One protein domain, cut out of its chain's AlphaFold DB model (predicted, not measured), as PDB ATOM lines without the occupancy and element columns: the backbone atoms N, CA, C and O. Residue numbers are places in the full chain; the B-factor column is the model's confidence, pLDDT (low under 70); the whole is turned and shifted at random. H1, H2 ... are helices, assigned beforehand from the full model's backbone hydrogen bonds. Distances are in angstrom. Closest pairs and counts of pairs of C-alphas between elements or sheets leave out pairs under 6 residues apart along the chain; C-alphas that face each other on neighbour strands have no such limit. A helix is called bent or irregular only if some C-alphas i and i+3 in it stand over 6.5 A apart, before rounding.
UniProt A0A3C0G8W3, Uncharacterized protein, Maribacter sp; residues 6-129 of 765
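This is residues 6 to 129 of the 765 residues of an uncharacterized protein of Maribacter sp (UniProt A0A3C0G8W3). The longest helix, H4, lays its long arm H4a beside H2 and H3 in an elongated up-and-down bundle of H1, H2, H3 and H4a, each running against the one before it; H1 is shifted along the bundle, and its residues 6 to 11 stick out. The short arm H4b turns off from H4a, and residues 117 to 129, with no named element, follow it. The printed part has 124 residues with four named helices, H1 to H4 in order, and no named strand: all helix. It is compact, with a radius of gyration of the C-alphas of 15.9 A, and spans 55 by 32 by 20 A.

Start at H4, residues 83 to 116, one helix by its hydrogen bonds but bent: C-alphas 106 and 109 are 7.3 A apart, and its arms H4a, residues 83 to 106, and H4b, residues 109 to 116, stand at a steep tilt of 50 degrees. H3, residues 60 to 79, forms a hairpin with H4a at a shallow tilt of 21 degrees; their closest C-alphas, of Asn 79 and Lys 86, are 5.1 A apart. H2, residues 34 to 49, touches H4a, the same way at 7 degrees, closest at the C-alphas of Val 36 and Lys 94, 5.8 A. Of H1, residues 6 to 27, residues 19 to 27 alone touch H3, closest at the C-alphas of Val 27 and Ala 64, 4.3 A. H4b touches no helix. Every O i to N i+4 pair is within hydrogen-bond range in H1, H2 and H4b, against 15 of 16 in H3 and 18 of 20 in H4a.

Find C-alpha 83 at (-40.456, 105.126, 87.363); from there H4a runs 35.4 A, and H4b, 10.9 A long, ends at C-alpha 116, (-6.678, 118.997, 54.497). H1 begins at (-20.439, 137.842, 46.211) and measures 31.8 A, H3 27.6 A and H2 20.7 A.

The C-alphas of Leu 6 and Asn 82, the two farthest apart, are 57.5 A apart. The printed part has no cut, no link between helices is long, and no printed residue is under 70 in pLDDT.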
ATOM      1  N   LEU A   6     -19.399 137.456  45.252       73.38
ATOM      2  CA  LEU A   6     -20.439 137.842  46.211       73.38
ATOM      3  C   LEU A   6     -21.620 136.852  46.242       73.38
ATOM      4  O   LEU A   6     -22.125 136.504  47.307       73.38
ATOM      5  N   ILE A   7     -22.051 136.361  45.074       75.88
ATOM      6  CA  ILE A   7     -23.118 135.353  44.978       75.88
ATOM      7  C   ILE A   7     -22.622 134.008  45.523       75.88
ATOM      8  O   ILE A   7     -23.371 133.286  46.180       75.88
ATOM      9  N   LEU A   8     -21.351 133.673  45.287       71.06
ATOM     10  CA  LEU A   8     -20.738 132.451  45.807       71.06
ATOM     11  C   LEU A   8     -20.691 132.443  47.345       71.06
ATOM     12  O   LEU A   8     -20.941 131.412  47.976       71.06
ATOM     13  N   GLU A   9     -20.401 133.595  47.946       75.88
ATOM     14  CA  GLU A   9     -20.368 133.790  49.395       75.88
ATOM     15  C   GLU A   9     -21.769 133.676  50.016       75.88
ATOM     16  O   GLU A   9     -21.967 132.895  50.951       75.88
ATOM     17  N   GLN A  10     -22.772 134.337  49.427       77.06
ATOM     18  CA  GLN A  10     -24.172 134.240  49.864       77.06
ATOM     19  C   GLN A  10     -24.725 132.810  49.772       77.06
ATOM     20  O   GLN A  10     -25.369 132.330  50.707       77.06
ATOM     21  N   LEU A  11     -24.441 132.091  48.681       78.88
ATOM     22  CA  LEU A  11     -24.839 130.686  48.531       78.88
ATOM     23  C   LEU A  11     -24.160 129.784  49.570       78.88
ATOM     24  O   LEU A  11     -24.790 128.873  50.104       78.88
ATOM     25  N   THR A  12     -22.892 130.049  49.891       77.19
ATOM     26  CA  THR A  12     -22.158 129.295  50.918       77.19
ATOM     27  C   THR A  12     -22.757 129.517  52.308       77.19
ATOM     28  O   THR A  12     -22.885 128.558  53.069       77.19
ATOM     29  N   TYR A  13     -23.177 130.746  52.618       82.19
ATOM     30  CA  TYR A  13     -23.853 131.079  53.872       82.19
ATOM     31  C   TYR A  13     -25.212 130.376  54.004       82.19
ATOM     32  O   TYR A  13     -25.458 129.705  55.005       82.19
ATOM     33  N   ILE A  14     -26.059 130.440  52.968       81.44
ATOM     34  CA  ILE A  14     -27.375 129.773  52.953       81.44
ATOM     35  C   ILE A  14     -27.223 128.255  53.129       81.44
ATOM     36  O   ILE A  14     -27.954 127.637  53.904       81.44
ATOM     37  N   LEU A  15     -26.247 127.646  52.452       82.56
ATOM     38  CA  LEU A  15     -25.954 126.219  52.602       82.56
ATOM     39  C   LEU A  15     -25.468 125.866  54.013       82.56
ATOM     40  O   LEU A  15     -25.817 124.804  54.529       82.56
ATOM     41  N   ALA A  16     -24.661 126.725  54.637       82.88
ATOM     42  CA  ALA A  16     -24.207 126.518  56.006       82.88
ATOM     43  C   ALA A  16     -25.369 126.618  57.009       82.88
ATOM     44  O   ALA A  16     -25.466 125.761  57.883       82.88
ATOM     45  N   GLU A  17     -26.269 127.595  56.863       84.94
ATOM     46  CA  GLU A  17     -27.473 127.726  57.701       84.94
ATOM     47  C   GLU A  17     -28.419 126.525  57.552       84.94
ATOM     48  O   GLU A  17     -28.803 125.923  58.556       84.94
ATOM     49  N   GLY A  18     -28.687 126.068  56.322       87.00
ATOM     50  CA  GLY A  18     -29.491 124.859  56.097       87.00
ATOM     51  C   GLY A  18     -28.908 123.614  56.786       87.00
ATOM     52  O   GLY A  18     -29.631 122.851  57.426       87.00
ATOM     53  N   ARG A  19     -27.575 123.445  56.760       90.44
ATOM     54  CA  ARG A  19     -26.893 122.351  57.480       90.44
ATOM     55  C   ARG A  19     -27.040 122.451  58.998       90.44
ATOM     56  O   ARG A  19     -27.136 121.409  59.646       90.44
ATOM     57  N   LYS A  20     -27.047 123.661  59.577       92.38
ATOM     58  CA  LYS A  20     -27.268 123.854  61.025       92.38
ATOM     59  C   LYS A  20     -28.668 123.406  61.413       92.38
ATOM     60  O   LYS A  20     -28.816 122.654  62.375       92.38
ATOM     61  N   GLU A  21     -29.677 123.848  60.666       92.44
ATOM     62  CA  GLU A  21     -31.071 123.497  60.935       92.44
ATOM     63  C   GLU A  21     -31.303 121.986  60.858       92.44
ATOM     64  O   GLU A  21     -31.901 121.399  61.765       92.44
ATOM     65  N   ASP A  22     -30.794 121.339  59.811       94.00
ATOM     66  CA  ASP A  22     -30.939 119.896  59.628       94.00
ATOM     67  C   ASP A  22     -30.200 119.105  60.712       94.00
ATOM     68  O   ASP A  22     -30.740 118.135  61.257       94.00
ATOM     69  N   ALA A  23     -29.004 119.551  61.105       95.31
ATOM     70  CA  ALA A  23     -28.247 118.926  62.184       95.31
ATOM     71  C   ALA A  23     -28.947 119.088  63.544       95.31
ATOM     72  O   ALA A  23     -29.018 118.127  64.311       95.31
ATOM     73  N   LEU A  24     -29.543 120.253  63.825       95.88
ATOM     74  CA  LEU A  24     -30.326 120.497  65.043       95.88
ATOM     75  C   LEU A  24     -31.604 119.656  65.107       95.88
ATOM     76  O   LEU A  24     -32.010 119.252  66.196       95.88
ATOM     77  N   LYS A  25     -32.238 119.367  63.964       96.06
ATOM     78  CA  LYS A  25     -33.359 118.415  63.893       96.06
ATOM     79  C   LYS A  25     -32.875 116.986  64.124       96.06
ATOM     80  O   LYS A  25     -33.518 116.229  64.849       96.06
ATOM     81  N   ARG A  26     -31.737 116.613  63.529       96.25
ATOM     82  CA  ARG A  26     -31.164 115.268  63.645       96.25
ATOM     83  C   ARG A  26     -30.719 114.945  65.070       96.25
ATOM     84  O   ARG A  26     -31.022 113.855  65.540       96.25
ATOM     85  N   VAL A  27     -30.045 115.871  65.757       96.38
ATOM     86  CA  VAL A  27     -29.412 115.597  67.061       96.38
ATOM     87  C   VAL A  27     -30.424 115.251  68.166       96.38
ATOM     88  O   VAL A  27     -30.103 114.507  69.091       96.38
ATOM     89  N   VAL A  28     -31.674 115.707  68.038       96.06
ATOM     90  CA  VAL A  28     -32.760 115.436  69.002       96.06
ATOM     91  C   VAL A  28     -33.822 114.459  68.503       96.06
ATOM     92  O   VAL A  28     -34.816 114.220  69.188       96.06
ATOM     93  N   LYS A  29     -33.659 113.898  67.300       95.69
ATOM     94  CA  LYS A  29     -34.665 113.021  66.696       95.69
ATOM     95  C   LYS A  29     -34.939 111.816  67.605       95.69
ATOM     96  O   LYS A  29     -34.016 111.092  67.960       95.69
ATOM     97  N   GLY A  30     -36.205 111.585  67.953       90.19
ATOM     98  CA  GLY A  30     -36.615 110.449  68.790       90.19
ATOM     99  C   GLY A  30     -36.309 110.594  70.286       90.19
ATOM    100  O   GLY A  30     -36.290 109.579  70.981       90.19
ATOM    101  N   ILE A  31     -36.046 111.817  70.762       91.00
ATOM    102  CA  ILE A  31     -36.001 112.172  72.185       91.00
ATOM    103  C   ILE A  31     -37.320 112.871  72.537       91.00
ATOM    104  O   ILE A  31     -37.597 113.949  72.017       91.00
ATOM    105  N   ASP A  32     -38.115 112.275  73.428       87.12
ATOM    106  CA  ASP A  32     -39.457 112.783  73.766       87.12
ATOM    107  C   ASP A  32     -39.463 113.748  74.968       87.12
ATOM    108  O   ASP A  32     -40.412 114.507  75.149       87.12
ATOM    109  N   ASN A  33     -38.412 113.737  75.799       89.12
ATOM    110  CA  ASN A  33     -38.321 114.593  76.984       89.12
ATOM    111  C   ASN A  33     -37.858 116.022  76.609       89.12
ATOM    112  O   ASN A  33     -36.723 116.169  76.139       89.12
ATOM    113  N   PRO A  34     -38.666 117.074  76.859       90.75
ATOM    114  CA  PRO A  34     -38.341 118.445  76.456       90.75
ATOM    115  C   PRO A  34     -37.045 118.996  77.059       90.75
ATOM    116  O   PRO A  34     -36.287 119.658  76.353       90.75
ATOM    117  N   GLU A  35     -36.743 118.681  78.321       91.50
ATOM    118  CA  GLU A  35     -35.526 119.174  78.975       91.50
ATOM    119  C   GLU A  35     -34.258 118.566  78.374       91.50
ATOM    120  O   GLU A  35     -33.217 119.218  78.290       91.50
ATOM    121  N   VAL A  36     -34.321 117.294  77.972       92.00
ATOM    122  CA  VAL A  36     -33.194 116.641  77.301       92.00
ATOM    123  C   VAL A  36     -33.033 117.201  75.890       92.00
ATOM    124  O   VAL A  36     -31.910 117.454  75.466       92.00
ATOM    125  N   VAL A  37     -34.136 117.444  75.173       95.19
ATOM    126  CA  VAL A  37     -34.120 118.072  73.839       95.19
ATOM    127  C   VAL A  37     -33.466 119.454  73.881       95.19
ATOM    128  O   VAL A  37     -32.634 119.754  73.022       95.19
ATOM    129  N   GLU A  38     -33.833 120.289  74.852       96.38
ATOM    130  CA  GLU A  38     -33.267 121.631  75.025       96.38
ATOM    131  C   GLU A  38     -31.764 121.562  75.319       96.38
ATOM    132  O   GLU A  38     -30.962 122.102  74.556       96.38
ATOM    133  N   HIS A  39     -31.367 120.767  76.318       96.12
ATOM    134  CA  HIS A  39     -29.958 120.595  76.689       96.12
ATOM    135  C   HIS A  39     -29.100 120.054  75.538       96.12
ATOM    136  O   HIS A  39     -28.018 120.573  75.265       96.12
ATOM    137  N   VAL A  40     -29.578 119.032  74.817       96.88
ATOM    138  CA  VAL A  40     -28.863 118.451  73.667       96.88
ATOM    139  C   VAL A  40     -28.659 119.497  72.568       96.88
ATOM    140  O   VAL A  40     -27.574 119.559  71.987       96.88
ATOM    141  N   LYS A  41     -29.666 120.336  72.280       96.75
ATOM    142  CA  LYS A  41     -29.532 121.417  71.290       96.75
ATOM    143  C   LYS A  41     -28.495 122.443  71.715       96.75
ATOM    144  O   LYS A  41     -27.699 122.856  70.873       96.75
ATOM    145  N   ASP A  42     -28.496 122.850  72.976       96.94
ATOM    146  CA  ASP A  42     -27.590 123.891  73.459       96.94
ATOM    147  C   ASP A  42     -26.142 123.415  73.477       96.94
ATOM    148  O   ASP A  42     -25.265 124.066  72.904       96.94
ATOM    149  N   VAL A  43     -25.910 122.206  73.990       96.56
ATOM    150  CA  VAL A  43     -24.612 121.522  73.934       96.56
ATOM    151  C   VAL A  43     -24.131 121.375  72.488       96.56
ATOM    152  O   VAL A  43     -22.970 121.654  72.185       96.56
ATOM    153  N   PHE A  44     -25.010 120.964  71.568       97.06
ATOM    154  CA  PHE A  44     -24.650 120.790  70.163       97.06
ATOM    155  C   PHE A  44     -24.290 122.119  69.482       97.06
ATOM    156  O   PHE A  44     -23.298 122.194  68.754       97.06
ATOM    157  N   LYS A  45     -25.040 123.196  69.750       96.31
ATOM    158  CA  LYS A  45     -24.698 124.541  69.261       96.31
ATOM    159  C   LYS A  45     -23.333 124.981  69.782       96.31
ATOM    160  O   LYS A  45     -22.492 125.391  68.985       96.31
ATOM    161  N   GLN A  46     -23.119 124.870  71.091       95.00
ATOM    162  CA  GLN A  46     -21.923 125.367  71.764       95.00
ATOM    163  C   GLN A  46     -20.662 124.615  71.335       95.00
ATOM    164  O   GLN A  46     -19.648 125.239  71.032       95.00
ATOM    165  N   TYR A  47     -20.706 123.284  71.323       94.31
ATOM    166  CA  TYR A  47     -19.501 122.475  71.150       94.31
ATOM    167  C   TYR A  47     -19.253 122.010  69.720       94.31
ATOM    168  O   TYR A  47     -18.112 121.684  69.408       94.31
ATOM    169  N   ILE A  48     -20.279 121.977  68.863       95.00
ATOM    170  CA  ILE A  48     -20.143 121.513  67.477       95.00
ATOM    171  C   ILE A  48     -20.324 122.667  66.496       95.00
ATOM    172  O   ILE A  48     -19.413 122.947  65.725       95.00
ATOM    173  N   LEU A  49     -21.470 123.358  66.516       94.06
ATOM    174  CA  LEU A  49     -21.761 124.360  65.482       94.06
ATOM    175  C   LEU A  49     -20.867 125.601  65.594       94.06
ATOM    176  O   LEU A  49     -20.336 126.071  64.591       94.06
ATOM    177  N   MET A  50     -20.689 126.137  66.804       91.50
ATOM    178  CA  MET A  50     -19.845 127.318  67.037       91.50
ATOM    179  C   MET A  50     -18.346 127.025  66.905       91.50
ATOM    180  O   MET A  50     -17.563 127.950  66.728       91.50
ATOM    181  N   GLN A  51     -17.952 125.754  66.993       89.94
ATOM    182  CA  GLN A  51     -16.555 125.315  67.005       89.94
ATOM    183  C   GLN A  51     -16.174 124.560  65.724       89.94
ATOM    184  O   GLN A  51     -15.169 123.855  65.713       89.94
ATOM    185  N   ASP A  52     -16.971 124.664  64.651       90.19
ATOM    186  CA  ASP A  52     -16.665 123.990  63.389       90.19
ATOM    187  C   ASP A  52     -15.428 124.619  62.716       90.19
ATOM    188  O   ASP A  52     -15.530 125.722  62.167       90.19
ATOM    189  N   PRO A  53     -14.283 123.915  62.661       92.19
ATOM    190  CA  PRO A  53     -13.052 124.449  62.076       92.19
ATOM    191  C   PRO A  53     -13.169 124.681  60.562       92.19
ATOM    192  O   PRO A  53     -12.372 125.408  59.982       92.19
ATOM    193  N   SER A  54     -14.171 124.088  59.903       89.00
ATOM    194  CA  SER A  54     -14.400 124.269  58.472       89.00
ATOM    195  C   SER A  54     -15.066 125.606  58.121       89.00
ATOM    196  O   SER A  54     -15.132 125.930  56.930       89.00
ATOM    197  N   GLY A  55     -15.682 126.300  59.086       85.88
ATOM    198  CA  GLY A  55     -16.492 127.505  58.863       85.88
ATOM    199  C   GLY A  55     -17.746 127.309  57.990       85.88
ATOM    200  O   GLY A  55     -18.428 128.279  57.670       85.88
ATOM    201  N   LYS A  56     -18.069 126.073  57.575       89.00
ATOM    202  CA  LYS A  56     -19.145 125.753  56.605       89.00
ATOM    203  C   LYS A  56     -20.093 124.661  57.104       89.00
ATOM    204  O   LYS A  56     -20.832 124.060  56.316       89.00
ATOM    205  N   GLN A  57     -20.042 124.373  58.398       91.31
ATOM    206  CA  GLN A  57     -20.816 123.348  59.090       91.31
ATOM    207  C   GLN A  57     -20.652 121.974  58.438       91.31
ATOM    208  O   GLN A  57     -21.604 121.199  58.328       91.31
ATOM    209  N   LYS A  58     -19.435 121.674  57.953       90.31
ATOM    210  CA  LYS A  58     -19.154 120.469  57.152       90.31
ATOM    211  C   LYS A  58     -19.410 119.188  57.948       90.31
ATOM    212  O   LYS A  58     -19.814 118.183  57.371       90.31
ATOM    213  N   TYR A  59     -19.199 119.237  59.260       93.19
ATOM    214  CA  TYR A  59     -19.219 118.064  60.138       93.19
ATOM    215  C   TYR A  59     -20.487 117.946  60.993       93.19
ATOM    216  O   TYR A  59     -20.713 116.913  61.624       93.19
ATOM    217  N   ALA A  60     -21.347 118.972  60.980       94.31
ATOM    218  CA  ALA A  60     -22.509 119.080  61.859       94.31
ATOM    219  C   ALA A  60     -23.466 117.882  61.731       94.31
ATOM    220  O   ALA A  60     -23.849 117.277  62.729       94.31
ATOM    221  N   MET A  61     -23.813 117.479  60.506       94.88
ATOM    222  CA  MET A  61     -24.757 116.377  60.279       94.88
ATOM    223  C   MET A  61     -24.259 115.024  60.788       94.88
ATOM    224  O   MET A  61     -25.064 114.220  61.263       94.88
ATOM    225  N   TRP A  62     -22.958 114.764  60.681       95.44
ATOM    226  CA  TRP A  62     -22.348 113.536  61.179       95.44
ATOM    227  C   TRP A  62     -22.301 113.533  62.709       95.44
ATOM    228  O   TRP A  62     -22.808 112.602  63.337       95.44
ATOM    229  N   ALA A  63     -21.813 114.623  63.310       95.69
ATOM    230  CA  ALA A  63     -21.734 114.777  64.761       95.69
ATOM    231  C   ALA A  63     -23.118 114.686  65.426       95.69
ATOM    232  O   ALA A  63     -23.275 114.022  66.451       95.69
ATOM    233  N   ALA A  64     -24.142 115.281  64.802       96.31
ATOM    234  CA  ALA A  64     -25.529 115.172  65.243       96.31
ATOM    235  C   ALA A  64     -26.007 113.714  65.290       96.31
ATOM    236  O   ALA A  64     -26.686 113.325  66.236       96.31
ATOM    237  N   GLY A  65     -25.641 112.905  64.289       95.00
ATOM    238  CA  GLY A  65     -25.940 111.473  64.266       95.00
ATOM    239  C   GLY A  65     -25.252 110.713  65.396       95.00
ATOM    240  O   GLY A  65     -25.920 109.993  66.129       95.00
ATOM    241  N   MET A  66     -23.949 110.932  65.588       94.44
ATOM    242  CA  MET A  66     -23.166 110.238  66.619       94.44
ATOM    243  C   MET A  66     -23.661 110.521  68.042       94.44
ATOM    244  O   MET A  66     -23.761 109.607  68.864       94.44
ATOM    245  N   ILE A  67     -24.014 111.777  68.327       95.56
ATOM    246  CA  ILE A  67     -24.578 112.178  69.620       95.56
ATOM    247  C   ILE A  67     -25.983 111.584  69.789       95.56
ATOM    248  O   ILE A  67     -26.254 110.929  70.797       95.56
ATOM    249  N   ASN A  68     -26.865 111.765  68.798       95.75
ATOM    250  CA  ASN A  68     -28.254 111.305  68.871       95.75
ATOM    251  C   ASN A  68     -28.353 109.794  69.077       95.75
ATOM    252  O   ASN A  68     -29.037 109.347  69.995       95.75
ATOM    253  N   ASP A  69     -27.633 109.018  68.269       92.25
ATOM    254  CA  ASP A  69     -27.674 107.558  68.291       92.25
ATOM    255  C   ASP A  69     -27.381 107.006  69.688       92.25
ATOM    256  O   ASP A  69     -28.014 106.052  70.146       92.25
ATOM    257  N   ARG A  70     -26.426 107.611  70.397       91.81
ATOM    258  CA  ARG A  70     -26.050 107.178  71.738       91.81
ATOM    259  C   ARG A  70     -27.032 107.660  72.806       91.81
ATOM    260  O   ARG A  70     -27.435 106.845  73.636       91.81
ATOM    261  N   VAL A  71     -27.447 108.926  72.752       93.75
ATOM    262  CA  VAL A  71     -28.394 109.528  73.706       93.75
ATOM    263  C   VAL A  71     -29.765 108.849  73.624       93.75
ATOM    264  O   VAL A  71     -30.322 108.452  74.644       93.75
ATOM    265  N   VAL A  72     -30.287 108.617  72.419       92.81
ATOM    266  CA  VAL A  72     -31.583 107.953  72.205       92.81
ATOM    267  C   VAL A  72     -31.554 106.502  72.677       92.81
ATOM    268  O   VAL A  72     -32.495 106.060  73.335       92.81
ATOM    269  N   ARG A  73     -30.484 105.746  72.380       90.88
ATOM    270  CA  ARG A  73     -30.333 104.369  72.888       90.88
ATOM    271  C   ARG A  73     -30.323 104.335  74.417       90.88
ATOM    272  O   ARG A  73     -31.003 103.500  75.003       90.88
ATOM    273  N   LEU A  74     -29.599 105.259  75.050       90.88
ATOM    274  CA  LEU A  74     -29.526 105.361  76.507       90.88
ATOM    275  C   LEU A  74     -30.902 105.654  77.121       90.88
ATOM    276  O   LEU A  74     -31.359 104.917  77.992       90.88
ATOM    277  N   ILE A  75     -31.592 106.683  76.623       89.25
ATOM    278  CA  ILE A  75     -32.908 107.097  77.131       89.25
ATOM    279  C   ILE A  75     -33.952 105.999  76.919       89.25
ATOM    280  O   ILE A  75     -34.747 105.740  77.817       89.25
ATOM    281  N   ARG A  76     -33.942 105.305  75.773       88.81
ATOM    282  CA  ARG A  76     -34.850 104.168  75.534       88.81
ATOM    283  C   ARG A  76     -34.651 103.044  76.545       88.81
ATOM    284  O   ARG A  76     -35.642 102.505  77.029       88.81
ATOM    285  N   ASN A  77     -33.403 102.729  76.892       87.44
ATOM    286  CA  ASN A  77     -33.110 101.715  77.903       87.44
ATOM    287  C   ASN A  77     -33.678 102.121  79.272       87.44
ATOM    288  O   ASN A  77     -34.386 101.331  79.889       87.44
ATOM    289  N   TYR A  78     -33.472 103.368  79.706       87.06
ATOM    290  CA  TYR A  78     -34.059 103.870  80.957       87.06
ATOM    291  C   TYR A  78     -35.594 103.930  80.918       87.06
ATOM    292  O   TYR A  78     -36.257 103.581  81.893       87.06
ATOM    293  N   ASN A  79     -36.180 104.279  79.770       82.44
ATOM    294  CA  ASN A  79     -37.632 104.328  79.587       82.44
ATOM    295  C   ASN A  79     -38.310 102.952  79.615       82.44
ATOM    296  O   ASN A  79     -39.516 102.882  79.862       82.44
ATOM    297  N   SER A  80     -37.555 101.875  79.385       82.25
ATOM    298  CA  SER A  80     -38.042 100.498  79.526       82.25
ATOM    299  C   SER A  80     -38.080  99.996  80.980       82.25
ATOM    300  O   SER A  80     -38.663  98.944  81.235       82.25
ATOM    301  N   GLY A  81     -37.495 100.746  81.926       80.56
ATOM    302  CA  GLY A  81     -37.462 100.431  83.357       80.56
ATOM    303  C   GLY A  81     -38.640 100.988  84.168       80.56
ATOM    304  O   GLY A  81     -39.658 101.435  83.628       80.56
ATOM    305  N   ASN A  82     -38.506 100.953  85.497       83.50
ATOM    306  CA  ASN A  82     -39.512 101.481  86.429       83.50
ATOM    307  C   ASN A  82     -39.505 103.032  86.473       83.50
ATOM    308  O   ASN A  82     -38.713 103.687  85.798       83.50
ATOM    309  N   GLU A  83     -40.393 103.653  87.258       79.75
ATOM    310  CA  GLU A  83     -40.456 105.126  87.363       79.75
ATOM    311  C   GLU A  83     -39.154 105.766  87.879       79.75
ATOM    312  O   GLU A  83     -38.785 106.848  87.420       79.75
ATOM    313  N   ASN A  84     -38.411 105.085  88.756       81.69
ATOM    314  CA  ASN A  84     -37.109 105.566  89.226       81.69
ATOM    315  C   ASN A  84     -36.049 105.509  88.113       81.69
ATOM    316  O   ASN A  84     -35.217 106.411  88.011       81.69
ATOM    317  N   ASP A  85     -36.086 104.489  87.253       82.44
ATOM    318  CA  ASP A  85     -35.190 104.370  86.097       82.44
ATOM    319  C   ASP A  85     -35.493 105.456  85.056       82.44
ATOM    320  O   ASP A  85     -34.579 106.109  84.549       82.44
ATOM    321  N   LYS A  86     -36.778 105.737  84.809       80.94
ATOM    322  CA  LYS A  86     -37.223 106.847  83.950       80.94
ATOM    323  C   LYS A  86     -36.733 108.202  84.461       80.94
ATOM    324  O   LYS A  86     -36.234 109.004  83.673       80.94
ATOM    325  N   ALA A  87     -36.818 108.444  85.772       82.00
ATOM    326  CA  ALA A  87     -36.321 109.671  86.395       82.00
ATOM    327  C   ALA A  87     -34.792 109.828  86.263       82.00
ATOM    328  O   ALA A  87     -34.303 110.940  86.071       82.00
ATOM    329  N   ARG A  88     -34.034 108.722  86.297       85.44
ATOM    330  CA  ARG A  88     -32.575 108.712  86.070       85.44
ATOM    331  C   ARG A  88     -32.188 108.926  84.605       85.44
ATOM    332  O   ARG A  88     -31.126 109.478  84.336       85.44
ATOM    333  N   GLY A  89     -33.050 108.567  83.653       86.12
ATOM    334  CA  GLY A  89     -32.775 108.726  82.221       86.12
ATOM    335  C   GLY A  89     -32.573 110.178  81.762       86.12
ATOM    336  O   GLY A  89     -31.839 110.416  80.803       86.12
ATOM    337  N   VAL A  90     -33.178 111.157  82.446       87.88
ATOM    338  CA  VAL A  90     -33.045 112.592  82.122       87.88
ATOM    339  C   VAL A  90     -31.636 113.133  82.411       87.88
ATOM    340  O   VAL A  90     -30.999 113.611  81.468       87.88
ATOM    341  N   PRO A  91     -31.103 113.069  83.652       92.06
ATOM    342  CA  PRO A  91     -29.741 113.528  83.930       92.06
ATOM    343  C   PRO A  91     -28.688 112.734  83.145       92.06
ATOM    344  O   PRO A  91     -27.737 113.329  82.642       92.06
ATOM    345  N   GLU A  92     -28.891 111.430  82.943       91.62
ATOM    346  CA  GLU A  92     -27.980 110.582  82.161       91.62
ATOM    347  C   GLU A  92     -27.969 110.944  80.668       91.62
ATOM    348  O   GLU A  92     -26.911 111.019  80.043       91.62
ATOM    349  N   GLY A  93     -29.135 111.242  80.085       92.00
ATOM    350  CA  GLY A  93     -29.238 111.729  78.708       92.00
ATOM    351  C   GLY A  93     -28.536 113.075  78.508       92.00
ATOM    352  O   GLY A  93     -27.816 113.248  77.521       92.00
ATOM    353  N   LYS A  94     -28.693 114.008  79.462       94.75
ATOM    354  CA  LYS A  94     -27.993 115.306  79.457       94.75
ATOM    355  C   LYS A  94     -26.475 115.117  79.562       94.75
ATOM    356  O   LYS A  94     -25.732 115.703  78.772       94.75
ATOM    357  N   TYR A  95     -26.023 114.263  80.480       94.50
ATOM    358  CA  TYR A  95     -24.607 113.944  80.665       94.50
ATOM    359  C   TYR A  95     -23.984 113.317  79.411       94.50
ATOM    360  O   TYR A  95     -22.959 113.801  78.932       94.50
ATOM    361  N   GLU A  96     -24.610 112.290  78.828       93.94
ATOM    362  CA  GLU A  96     -24.058 111.609  77.650       93.94
ATOM    363  C   GLU A  96     -24.028 112.531  76.423       93.94
ATOM    364  O   GLU A  96     -23.068 112.489  75.652       93.94
ATOM    365  N   ALA A  97     -25.013 113.423  76.264       95.12
ATOM    366  CA  ALA A  97     -24.987 114.444  75.218       95.12
ATOM    367  C   ALA A  97     -23.777 115.378  75.368       95.12
ATOM    368  O   ALA A  97     -23.022 115.574  74.412       95.12
ATOM    369  N   THR A  98     -23.553 115.906  76.578       96.12
ATOM    370  CA  THR A  98     -22.397 116.757  76.895       96.12
ATOM    371  C   THR A  98     -21.080 116.018  76.695       96.12
ATOM    372  O   THR A  98     -20.157 116.564  76.088       96.12
ATOM    373  N   ARG A  99     -20.987 114.770  77.160       95.38
ATOM    374  CA  ARG A  99     -19.794 113.934  77.020       95.38
ATOM    375  C   ARG A  99     -19.451 113.698  75.551       95.38
ATOM    376  O   ARG A  99     -18.318 113.948  75.153       95.38
ATOM    377  N   ARG A 100     -20.419 113.266  74.735       93.25
ATOM    378  CA  ARG A 100     -20.201 112.977  73.308       93.25
ATOM    379  C   ARG A 100     -19.886 114.226  72.498       93.25
ATOM    380  O   ARG A 100     -18.996 114.191  71.655       93.25
ATOM    381  N   ALA A 101     -20.561 115.339  72.772       95.12
ATOM    382  CA  ALA A 101     -20.257 116.597  72.105       95.12
ATOM    383  C   ALA A 101     -18.845 117.101  72.447       95.12
ATOM    384  O   ALA A 101     -18.121 117.524  71.551       95.12
ATOM    385  N   ASN A 102     -18.426 117.002  73.714       94.06
ATOM    386  CA  ASN A 102     -17.066 117.358  74.117       94.06
ATOM    387  C   ASN A 102     -16.007 116.442  73.499       94.06
ATOM    388  O   ASN A 102     -14.991 116.946  73.032       94.06
ATOM    389  N   GLN A 103     -16.274 115.135  73.449       92.88
ATOM    390  CA  GLN A 103     -15.411 114.143  72.807       92.88
ATOM    391  C   GLN A 103     -15.185 114.467  71.319       92.88
ATOM    392  O   GLN A 103     -14.059 114.485  70.831       92.88
ATOM    393  N   ILE A 104     -16.254 114.806  70.592       94.75
ATOM    394  CA  ILE A 104     -16.132 115.215  69.188       94.75
ATOM    395  C   ILE A 104     -15.365 116.534  69.079       94.75
ATOM    396  O   ILE A 104     -14.438 116.643  68.277       94.75
ATOM    397  N   ARG A 105     -15.707 117.530  69.904       93.88
ATOM    398  CA  ARG A 105     -15.071 118.854  69.892       93.88
ATOM    399  C   ARG A 105     -13.555 118.781  70.061       93.88
ATOM    400  O   ARG A 105     -12.850 119.468  69.328       93.88
ATOM    401  N   SER A 106     -13.054 117.973  70.998       92.31
ATOM    402  CA  SER A 106     -11.613 117.891  71.286       92.31
ATOM    403  C   SER A 106     -10.781 117.425  70.091       92.31
ATOM    404  O   SER A 106      -9.615 117.801  69.975       92.31
ATOM    405  N   SER A 107     -11.381 116.655  69.182       92.94
ATOM    406  CA  SER A 107     -10.680 116.035  68.051       92.94
ATOM    407  C   SER A 107     -11.053 116.650  66.696       92.94
ATOM    408  O   SER A 107     -10.355 116.424  65.707       92.94
ATOM    409  N   LEU A 108     -12.106 117.475  66.626       92.50
ATOM    410  CA  LEU A 108     -12.643 118.002  65.367       92.50
ATOM    411  C   LEU A 108     -11.662 118.922  64.621       92.50
ATOM    412  O   LEU A 108     -11.527 118.820  63.401       92.50
ATOM    413  N   SER A 109     -10.946 119.786  65.349       92.62
ATOM    414  CA  SER A 109      -9.897 120.648  64.780       92.62
ATOM    415  C   SER A 109      -8.731 119.823  64.216       92.62
ATOM    416  O   SER A 109      -8.329 120.016  63.065       92.62
ATOM    417  N   LYS A 110      -8.264 118.817  64.974       92.88
ATOM    418  CA  LYS A 110      -7.214 117.883  64.535       92.88
ATOM    419  C   LYS A 110      -7.635 117.138  63.269       92.88
ATOM    420  O   LYS A 110      -6.910 117.154  62.279       92.88
ATOM    421  N   TYR A 111      -8.846 116.580  63.253       94.81
ATOM    422  CA  TYR A 111      -9.415 115.934  62.069       94.81
ATOM    423  C   TYR A 111      -9.429 116.858  60.846       94.81
ATOM    424  O   TYR A 111      -9.042 116.444  59.754       94.81
ATOM    425  N   HIS A 112      -9.850 118.116  61.013       94.88
ATOM    426  CA  HIS A 112      -9.895 119.078  59.916       94.88
ATOM    427  C   HIS A 112      -8.509 119.328  59.308       94.88
ATOM    428  O   HIS A 112      -8.363 119.222  58.086       94.88
ATOM    429  N   LYS A 113      -7.493 119.574  60.152       93.38
ATOM    430  CA  LYS A 113      -6.089 119.743  59.728       93.38
ATOM    431  C   LYS A 113      -5.589 118.500  58.979       93.38
ATOM    432  O   LYS A 113      -5.027 118.616  57.890       93.38
ATOM    433  N   LEU A 114      -5.841 117.306  59.519       93.69
ATOM    434  CA  LEU A 114      -5.410 116.035  58.924       93.69
ATOM    435  C   LEU A 114      -6.081 115.759  57.572       93.69
ATOM    436  O   LEU A 114      -5.421 115.340  56.619       93.69
ATOM    437  N   ALA A 115      -7.379 116.047  57.451       91.88
ATOM    438  CA  ALA A 115      -8.130 115.857  56.212       91.88
ATOM    439  C   ALA A 115      -7.677 116.822  55.101       91.88
ATOM    440  O   ALA A 115      -7.668 116.450  53.927       91.88
ATOM    441  N   GLN A 116      -7.279 118.053  55.449       92.38
ATOM    442  CA  GLN A 116      -6.678 118.997  54.497       92.38
ATOM    443  C   GLN A 116      -5.321 118.507  53.977       92.38
ATOM    444  O   GLN A 116      -5.017 118.696  52.802       92.38
ATOM    445  N   LYS A 117      -4.543 117.832  54.832       87.56
ATOM    446  CA  LYS A 117      -3.227 117.263  54.504       87.56
ATOM    447  C   LYS A 117      -3.280 115.869  53.861       87.56
ATOM    448  O   LYS A 117      -2.232 115.291  53.607       87.56
ATOM    449  N   ASN A 118      -4.469 115.334  53.565       89.06
ATOM    450  CA  ASN A 118      -4.669 113.988  53.004       89.06
ATOM    451  C   ASN A 118      -4.142 112.835  53.884       89.06
ATOM    452  O   ASN A 118      -3.908 111.750  53.363       89.06
ATOM    453  N   LEU A 119      -3.970 113.047  55.192       87.19
ATOM    454  CA  LEU A 119      -3.449 112.028  56.119       87.19
ATOM    455  C   LEU A 119      -4.549 111.155  56.738       87.19
ATOM    456  O   LEU A 119      -4.281 110.184  57.433       87.19
ATOM    457  N   ILE A 120      -5.812 111.506  56.503       93.19
ATOM    458  CA  ILE A 120      -6.975 110.761  56.976       93.19
ATOM    459  C   ILE A 120      -8.097 110.851  55.942       93.19
ATOM    460  O   ILE A 120      -8.144 111.781  55.131       93.19
ATOM    461  N   GLU A 121      -9.023 109.895  55.981       92.56
ATOM    462  CA  GLU A 121     -10.217 109.901  55.141       92.56
ATOM    463  C   GLU A 121     -10.999 111.224  55.283       92.56
ATOM    464  O   GLU A 121     -11.413 111.638  56.372       92.56
ATOM    465  N   LYS A 122     -11.188 111.905  54.147       90.56
ATOM    466  CA  LYS A 122     -11.745 113.264  54.058       90.56
ATOM    467  C   LYS A 122     -13.252 113.308  54.223       90.56
ATOM    468  O   LYS A 122     -13.798 114.365  54.573       90.56
ATOM    469  N   ASP A 123     -13.918 112.216  53.868       90.88
ATOM    470  CA  ASP A 123     -15.348 112.071  54.067       90.88
ATOM    471  C   ASP A 123     -15.622 111.529  55.469       90.88
ATOM    472  O   ASP A 123     -15.566 110.324  55.716       90.88
ATOM    473  N   ILE A 124     -15.962 112.439  56.387       92.31
ATOM    474  CA  ILE A 124     -16.246 112.098  57.784       92.31
ATOM    475  C   ILE A 124     -17.374 111.058  57.911       92.31
ATOM    476  O   ILE A 124     -17.424 110.311  58.882       92.31
ATOM    477  N   ASN A 125     -18.270 110.960  56.919       89.81
ATOM    478  CA  ASN A 125     -19.401 110.035  56.964       89.81
ATOM    479  C   ASN A 125     -19.000 108.566  56.790       89.81
ATOM    480  O   ASN A 125     -19.817 107.685  57.056       89.81
ATOM    481  N   LYS A 126     -17.764 108.284  56.361       91.75
ATOM    482  CA  LYS A 126     -17.239 106.915  56.310       91.75
ATOM    483  C   LYS A 126     -16.931 106.355  57.698       91.75
ATOM    484  O   LYS A 126     -16.963 105.137  57.868       91.75
ATOM    485  N   PHE A 127     -16.724 107.217  58.694       92.00
ATOM    486  CA  PHE A 127     -16.594 106.803  60.087       92.00
ATOM    487  C   PHE A 127     -17.978 106.541  60.677       92.00
ATOM    488  O   PHE A 127     -18.785 107.457  60.851       92.00
ATOM    489  N   LYS A 128     -18.268 105.273  60.967       88.44
ATOM    490  CA  LYS A 128     -19.556 104.842  61.538       88.44
ATOM    491  C   LYS A 128     -19.548 104.780  63.063       88.44
ATOM    492  O   LYS A 128     -20.615 104.691  63.663       88.44
ATOM    493  N   ASP A 129     -18.367 104.827  63.666       87.06
ATOM    494  CA  ASP A 129     -18.156 104.739  65.103       87.06
ATOM    495  C   ASP A 129     -17.202 105.846  65.572       87.06
ATOM    496  O   ASP A 129     -16.270 106.223  64.858       87.06
TER     497      ASP A 129